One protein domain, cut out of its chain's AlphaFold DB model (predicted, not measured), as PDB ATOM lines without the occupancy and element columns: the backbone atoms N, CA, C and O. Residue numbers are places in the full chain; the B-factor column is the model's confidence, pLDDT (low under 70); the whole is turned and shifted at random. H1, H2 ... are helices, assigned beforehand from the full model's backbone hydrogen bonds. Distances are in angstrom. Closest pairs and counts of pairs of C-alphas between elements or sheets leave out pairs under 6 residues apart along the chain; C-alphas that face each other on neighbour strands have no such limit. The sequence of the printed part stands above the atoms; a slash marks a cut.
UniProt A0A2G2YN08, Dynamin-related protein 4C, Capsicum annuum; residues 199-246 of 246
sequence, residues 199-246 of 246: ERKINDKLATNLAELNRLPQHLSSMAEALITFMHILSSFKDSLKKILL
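Overview. This is residues 199 to 246 of the 246 residues of the protein "Dynamin-related protein 4C" of Capsicum annuum (UniProt A0A2G2YN08). The longest helix, H2, makes one arm of an open, flat L, and H1 makes the other, with residues 216 to 222 as the loose corner between them. The two helices do not pack on each other, and H1 sticks out along its whole length. The printed part has 48 residues with two named helices, H1 then H2, and no named strand; its class is all helix. It is extended, with a radius of gyration of the C-alphas of 15.3 A and spans of 41 by 36 by 5 A.

Along the chain. H2, residues 223 to 245, is 32.9 A long from C-alpha 223 at (-17.098, 39.104, 29.924) to C-alpha 245 at (14.086, 37.245, 40.117). H1, residues 199 to 215, is 24.4 A long and begins with C-alpha 199 at (-7.697, 72.645, 52.035).

Arrangement. H2 and H1 are apart, with no C-alpha of the one within 8 A of the other. Residues 230 to 246, of which 230 to 245 belong to H2, stand free, as do residues 199 to 215 of H1. In H1 and H2 every O i to N i+4 pair is within hydrogen-bond range.

Size, cuts and confidence. The two C-alphas farthest apart, those of Glu 199 and Leu 245, are 43.2 A apart. The printed part has no cut, and the link from H1 to H2 is short. Residues 218 to 220 and 246 have pLDDT under 70.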
ATOM      1  N   GLU A 199      -7.387  72.687  53.466       95.19
ATOM      2  CA  GLU A 199      -7.697  72.645  52.035       95.19
ATOM      3  C   GLU A 199      -6.645  71.843  51.265       95.19
ATOM      4  O   GLU A 199      -6.984  70.903  50.547       95.19
ATOM      5  N   ARG A 200      -5.358  72.136  51.490       95.06
ATOM      6  CA  ARG A 200      -4.259  71.378  50.885       95.06
ATOM      7  C   ARG A 200      -4.349  69.891  51.226       95.06
ATOM      8  O   ARG A 200      -4.306  69.061  50.328       95.06
ATOM      9  N   LYS A 201      -4.530  69.538  52.504       94.44
ATOM     10  CA  LYS A 201      -4.660  68.136  52.945       94.44
ATOM     11  C   LYS A 201      -5.850  67.420  52.303       94.44
ATOM     12  O   LYS A 201      -5.746  66.231  52.008       94.44
ATOM     13  N   ILE A 202      -6.972  68.114  52.109       94.31
ATOM     14  CA  ILE A 202      -8.149  67.567  51.421       94.31
ATOM     15  C   ILE A 202      -7.823  67.315  49.951       94.31
ATOM     16  O   ILE A 202      -8.069  66.215  49.466       94.31
ATOM     17  N   ASN A 203      -7.225  68.291  49.267       96.00
ATOM     18  CA  ASN A 203      -6.867  68.176  47.856       96.00
ATOM     19  C   ASN A 203      -5.824  67.077  47.611       96.00
ATOM     20  O   ASN A 203      -5.990  66.281  46.692       96.00
ATOM     21  N   ASP A 204      -4.812  66.960  48.474       95.69
ATOM     22  CA  ASP A 204      -3.795  65.905  48.403       95.69
ATOM     23  C   ASP A 204      -4.430  64.508  48.553       95.69
ATOM     24  O   ASP A 204      -4.148  63.586  47.777       95.69
ATOM     25  N   LYS A 205      -5.338  64.346  49.527       94.69
ATOM     26  CA  LYS A 205      -6.086  63.092  49.720       94.69
ATOM     27  C   LYS A 205      -7.026  62.797  48.558       94.69
ATOM     28  O   LYS A 205      -7.106  61.652  48.125       94.69
ATOM     29  N   LEU A 206      -7.722  63.808  48.043       94.50
ATOM     30  CA  LEU A 206      -8.614  63.662  46.898       94.50
ATOM     31  C   LEU A 206      -7.837  63.222  45.656       94.50
ATOM     32  O   LEU A 206      -8.244  62.273  44.997       94.50
ATOM     33  N   ALA A 207      -6.700  63.859  45.371       94.62
ATOM     34  CA  ALA A 207      -5.841  63.504  44.247       94.62
ATOM     35  C   ALA A 207      -5.329  62.061  44.359       94.62
ATOM     36  O   ALA A 207      -5.371  61.317  43.380       94.62
ATOM     37  N   THR A 208      -4.916  61.645  45.559       94.06
ATOM     38  CA  THR A 208      -4.484  60.264  45.830       94.06
ATOM     39  C   THR A 208      -5.621  59.272  45.585       94.06
ATOM     40  O   THR A 208      -5.461  58.329  44.814       94.06
ATOM     41  N   ASN A 209      -6.798  59.519  46.163       91.06
ATOM     42  CA  ASN A 209      -7.953  58.633  46.018       91.06
ATOM     43  C   ASN A 209      -8.458  58.568  44.572       91.06
ATOM     44  O   ASN A 209      -8.863  57.505  44.113       91.06
ATOM     45  N   LEU A 210      -8.424  59.680  43.830       92.00
ATOM     46  CA  LEU A 210      -8.763  59.694  42.406       92.00
ATOM     47  C   LEU A 210      -7.748  58.901  41.583       92.00
ATOM     48  O   LEU A 210      -8.137  58.175  40.671       92.00
ATOM     49  N   ALA A 211      -6.456  59.001  41.905       89.00
ATOM     50  CA  ALA A 211      -5.429  58.194  41.258       89.00
ATOM     51  C   ALA A 211      -5.632  56.695  41.532       89.00
ATOM     52  O   ALA A 211      -5.509  55.895  40.609       89.00
ATOM     53  N   GLU A 212      -5.987  56.310  42.760       86.88
ATOM     54  CA  GLU A 212      -6.324  54.922  43.096       86.88
ATOM     55  C   GLU A 212      -7.597  54.448  42.392       86.88
ATOM     56  O   GLU A 212      -7.582  53.392  41.763       86.88
ATOM     57  N   LEU A 213      -8.667  55.248  42.410       81.94
ATOM     58  CA  LEU A 213      -9.924  54.933  41.730       81.94
ATOM     59  C   LEU A 213      -9.717  54.737  40.224       81.94
ATOM     60  O   LEU A 213     -10.249  53.793  39.654       81.94
ATOM     61  N   ASN A 214      -8.890  55.570  39.587       81.62
ATOM     62  CA  ASN A 214      -8.550  55.434  38.169       81.62
ATOM     63  C   ASN A 214      -7.695  54.195  37.858       81.62
ATOM     64  O   ASN A 214      -7.632  53.776  36.704       81.62
ATOM     65  N   ARG A 215      -7.026  53.604  38.855       77.81
ATOM     66  CA  ARG A 215      -6.340  52.308  38.707       77.81
ATOM     67  C   ARG A 215      -7.291  51.127  38.861       77.81
ATOM     68  O   ARG A 215      -6.913  50.018  38.483       77.81
ATOM     69  N   LEU A 216      -8.479  51.335  39.429       72.56
ATOM     70  CA  LEU A 216      -9.486  50.291  39.549       72.56
ATOM     71  C   LEU A 216     -10.221  50.099  38.209       72.56
ATOM     72  O   LEU A 216     -10.389  51.052  37.446       72.56
ATOM     73  N   PRO A 217     -10.676  48.875  37.897       71.06
ATOM     74  CA  PRO A 217     -11.457  48.619  36.692       71.06
ATOM     75  C   PRO A 217     -12.782  49.386  36.768       71.06
ATOM     76  O   PRO A 217     -13.540  49.197  37.717       71.06
ATOM     77  N   GLN A 218     -13.064  50.248  35.785       68.06
ATOM     78  CA  GLN A 218     -14.223  51.148  35.846       68.06
ATOM     79  C   GLN A 218     -15.561  50.404  35.793       68.06
ATOM     80  O   GLN A 218     -16.489  50.797  36.489       68.06
ATOM     81  N   HIS A 219     -15.652  49.307  35.035       64.69
ATOM     82  CA  HIS A 219     -16.815  48.426  35.009       64.69
ATOM     83  C   HIS A 219     -16.415  46.994  34.615       64.69
ATOM     84  O   HIS A 219     -15.607  46.783  33.714       64.69
ATOM     85  N   LEU A 220     -16.996  46.005  35.303       64.31
ATOM     86  CA  LEU A 220     -16.947  44.575  34.958       64.31
ATOM     87  C   LEU A 220     -18.331  44.123  34.463       64.31
ATOM     88  O   LEU A 220     -18.877  43.116  34.906       64.31
ATOM     89  N   SER A 221     -18.950  44.929  33.604       74.25
ATOM     90  CA  SER A 221     -20.310  44.696  33.105       74.25
ATOM     91  C   SER A 221     -20.372  43.637  32.007       74.25
ATOM     92  O   SER A 221     -21.448  43.111  31.723       74.25
ATOM     93  N   SER A 222     -19.235  43.308  31.391       80.00
ATOM     94  CA  SER A 222     -19.150  42.314  30.326       80.00
ATOM     95  C   SER A 222     -17.985  41.337  30.506       80.00
ATOM     96  O   SER A 222     -16.951  41.643  31.101       80.00
ATOM     97  N   MET A 223     -18.135  40.144  29.926       79.94
ATOM     98  CA  MET A 223     -17.098  39.104  29.924       79.94
ATOM     99  C   MET A 223     -15.803  39.566  29.229       79.94
ATOM    100  O   MET A 223     -14.709  39.182  29.637       79.94
ATOM    101  N   ALA A 224     -15.914  40.423  28.208       79.06
ATOM    102  CA  ALA A 224     -14.765  40.999  27.513       79.06
ATOM    103  C   ALA A 224     -13.957  41.945  28.422       79.06
ATOM    104  O   ALA A 224     -12.734  41.842  28.482       79.06
ATOM    105  N   GLU A 225     -14.628  42.814  29.184       77.06
ATOM    106  CA  GLU A 225     -13.986  43.724  30.149       77.06
ATOM    107  C   GLU A 225     -13.312  42.962  31.301       77.06
ATOM    108  O   GLU A 225     -12.202  43.308  31.723       77.06
ATOM    109  N   ALA A 226     -13.941  41.879  31.769       80.44
ATOM    110  CA  ALA A 226     -13.367  41.000  32.785       80.44
ATOM    111  C   ALA A 226     -12.081  40.312  32.300       80.44
ATOM    112  O   ALA A 226     -11.085  40.284  33.026       80.44
ATOM    113  N   LEU A 227     -12.064  39.822  31.057       83.19
ATOM    114  CA  LEU A 227     -10.875  39.227  30.438       83.19
ATOM    115  C   LEU A 227      -9.742  40.245  30.252       83.19
ATOM    116  O   LEU A 227      -8.589  39.924  30.541       83.19
ATOM    117  N   ILE A 228     -10.051  41.477  29.831       82.00
ATOM    118  CA  ILE A 228      -9.060  42.561  29.712       82.00
ATOM    119  C   ILE A 228      -8.433  42.863  31.079       82.00
ATOM    120  O   ILE A 228      -7.209  42.921  31.204       82.00
ATOM    121  N   THR A 229      -9.260  42.984  32.120       81.00
ATOM    122  CA  THR A 229      -8.801  43.233  33.493       81.00
ATOM    123  C   THR A 229      -7.923  42.092  34.011       81.00
ATOM    124  O   THR A 229      -6.842  42.332  34.553       81.00
ATOM    125  N   PHE A 230      -8.340  40.843  33.798       83.25
ATOM    126  CA  PHE A 230      -7.589  39.649  34.189       83.25
ATOM    127  C   PHE A 230      -6.210  39.587  33.518       83.25
ATOM    128  O   PHE A 230      -5.201  39.359  34.188       83.25
ATOM    129  N   MET A 231      -6.143  39.868  32.213       86.06
ATOM    130  CA  MET A 231      -4.877  39.927  31.476       86.06
ATOM    131  C   MET A 231      -3.959  41.042  31.991       86.06
ATOM    132  O   MET A 231      -2.743  40.856  32.075       86.06
ATOM    133  N   HIS A 232      -4.524  42.183  32.391       83.12
ATOM    134  CA  HIS A 232      -3.767  43.291  32.971       83.12
ATOM    135  C   HIS A 232      -3.142  42.916  34.331       83.12
ATOM    136  O   HIS A 232      -1.974  43.220  34.588       83.12
ATOM    137  N   ILE A 233      -3.882  42.189  35.178       84.69
ATOM    138  CA  ILE A 233      -3.385  41.657  36.459       84.69
ATOM    139  C   ILE A 233      -2.257  40.644  36.223       84.69
ATOM    140  O   ILE A 233      -1.204  40.744  36.855       84.69
ATOM    141  N   LEU A 234      -2.441  39.709  35.285       87.50
ATOM    142  CA  LEU A 234      -1.435  38.704  34.926       87.50
ATOM    143  C   LEU A 234      -0.123  39.336  34.443       87.50
ATOM    144  O   LEU A 234       0.953  38.915  34.873       87.50
ATOM    145  N   SER A 235      -0.198  40.366  33.596       86.81
ATOM    146  CA  SER A 235       0.986  41.112  33.147       86.81
ATOM    147  C   SER A 235       1.680  41.844  34.298       86.81
ATOM    148  O   SER A 235       2.892  41.718  34.452       86.81
ATOM    149  N   SER A 236       0.926  42.527  35.164       84.94
ATOM    150  CA  SER A 236       1.483  43.212  36.342       84.94
ATOM    151  C   SER A 236       2.195  42.245  37.302       84.94
ATOM    152  O   SER A 236       3.288  42.529  37.806       84.94
ATOM    153  N   PHE A 237       1.617  41.059  37.515       88.56
ATOM    154  CA  PHE A 237       2.215  40.010  38.341       88.56
ATOM    155  C   PHE A 237       3.502  39.458  37.717       88.56
ATOM    156  O   PHE A 237       4.517  39.331  38.401       88.56
ATOM    157  N   LYS A 238       3.493  39.200  36.403       90.94
ATOM    158  CA  LYS A 238       4.676  38.771  35.644       90.94
ATOM    159  C   LYS A 238       5.822  39.782  35.744       90.94
ATOM    160  O   LYS A 238       6.965  39.377  35.951       90.94
ATOM    161  N   ASP A 239       5.536  41.074  35.614       89.44
ATOM    162  CA  ASP A 239       6.552  42.129  35.701       89.44
ATOM    163  C   ASP A 239       7.093  42.300  37.126       89.44
ATOM    164  O   ASP A 239       8.288  42.530  37.314       89.44
ATOM    165  N   SER A 240       6.242  42.115  38.138       90.56
ATOM    166  CA  SER A 240       6.662  42.105  39.544       90.56
ATOM    167  C   SER A 240       7.577  40.915  39.851       90.56
ATOM    168  O   SER A 240       8.626  41.094  40.462       90.56
ATOM    169  N   LEU A 241       7.242  39.719  39.356       90.69
ATOM    170  CA  LEU A 241       8.086  38.522  39.462       90.69
ATOM    171  C   LEU A 241       9.447  38.715  38.791       90.69
ATOM    172  O   LEU A 241      10.471  38.367  39.375       90.69
ATOM    173  N   LYS A 242       9.476  39.313  37.594       90.56
ATOM    174  CA  LYS A 242      10.732  39.634  36.903       90.56
ATOM    175  C   LYS A 242      11.630  40.564  37.716       90.56
ATOM    176  O   LYS A 242      12.827  40.342  37.713       90.56
ATOM    177  N   LYS A 243      11.072  41.566  38.403       90.19
ATOM    178  CA  LYS A 243      11.834  42.490  39.267       90.19
ATOM    179  C   LYS A 243      12.389  41.851  40.544       90.19
ATOM    180  O   LYS A 243      13.239  42.455  41.178       90.19
ATOM    181  N   ILE A 244      11.850  40.707  40.964       90.75
ATOM    182  CA  ILE A 244      12.303  39.980  42.161       90.75
ATOM    183  C   ILE A 244      13.355  38.925  41.792       90.75
ATOM    184  O   ILE A 244      14.232  38.618  42.592       90.75
ATOM    185  N   LEU A 245      13.235  38.338  40.598       81.31
ATOM    186  CA  LEU A 245      14.086  37.245  40.117       81.31
ATOM    187  C   LEU A 245      15.322  37.713  39.323       81.31
ATOM    188  O   LEU A 245      16.163  36.876  38.997       81.31
ATOM    189  N   LEU A 246      15.418  39.006  39.000       61.91
ATOM    190  CA  LEU A 246      16.569  39.687  38.388       61.91
ATOM    191  C   LEU A 246      17.098  40.748  39.352       61.91
ATOM    192  O   LEU A 246      18.337  40.900  39.408       61.91
TER     193      LEU A 246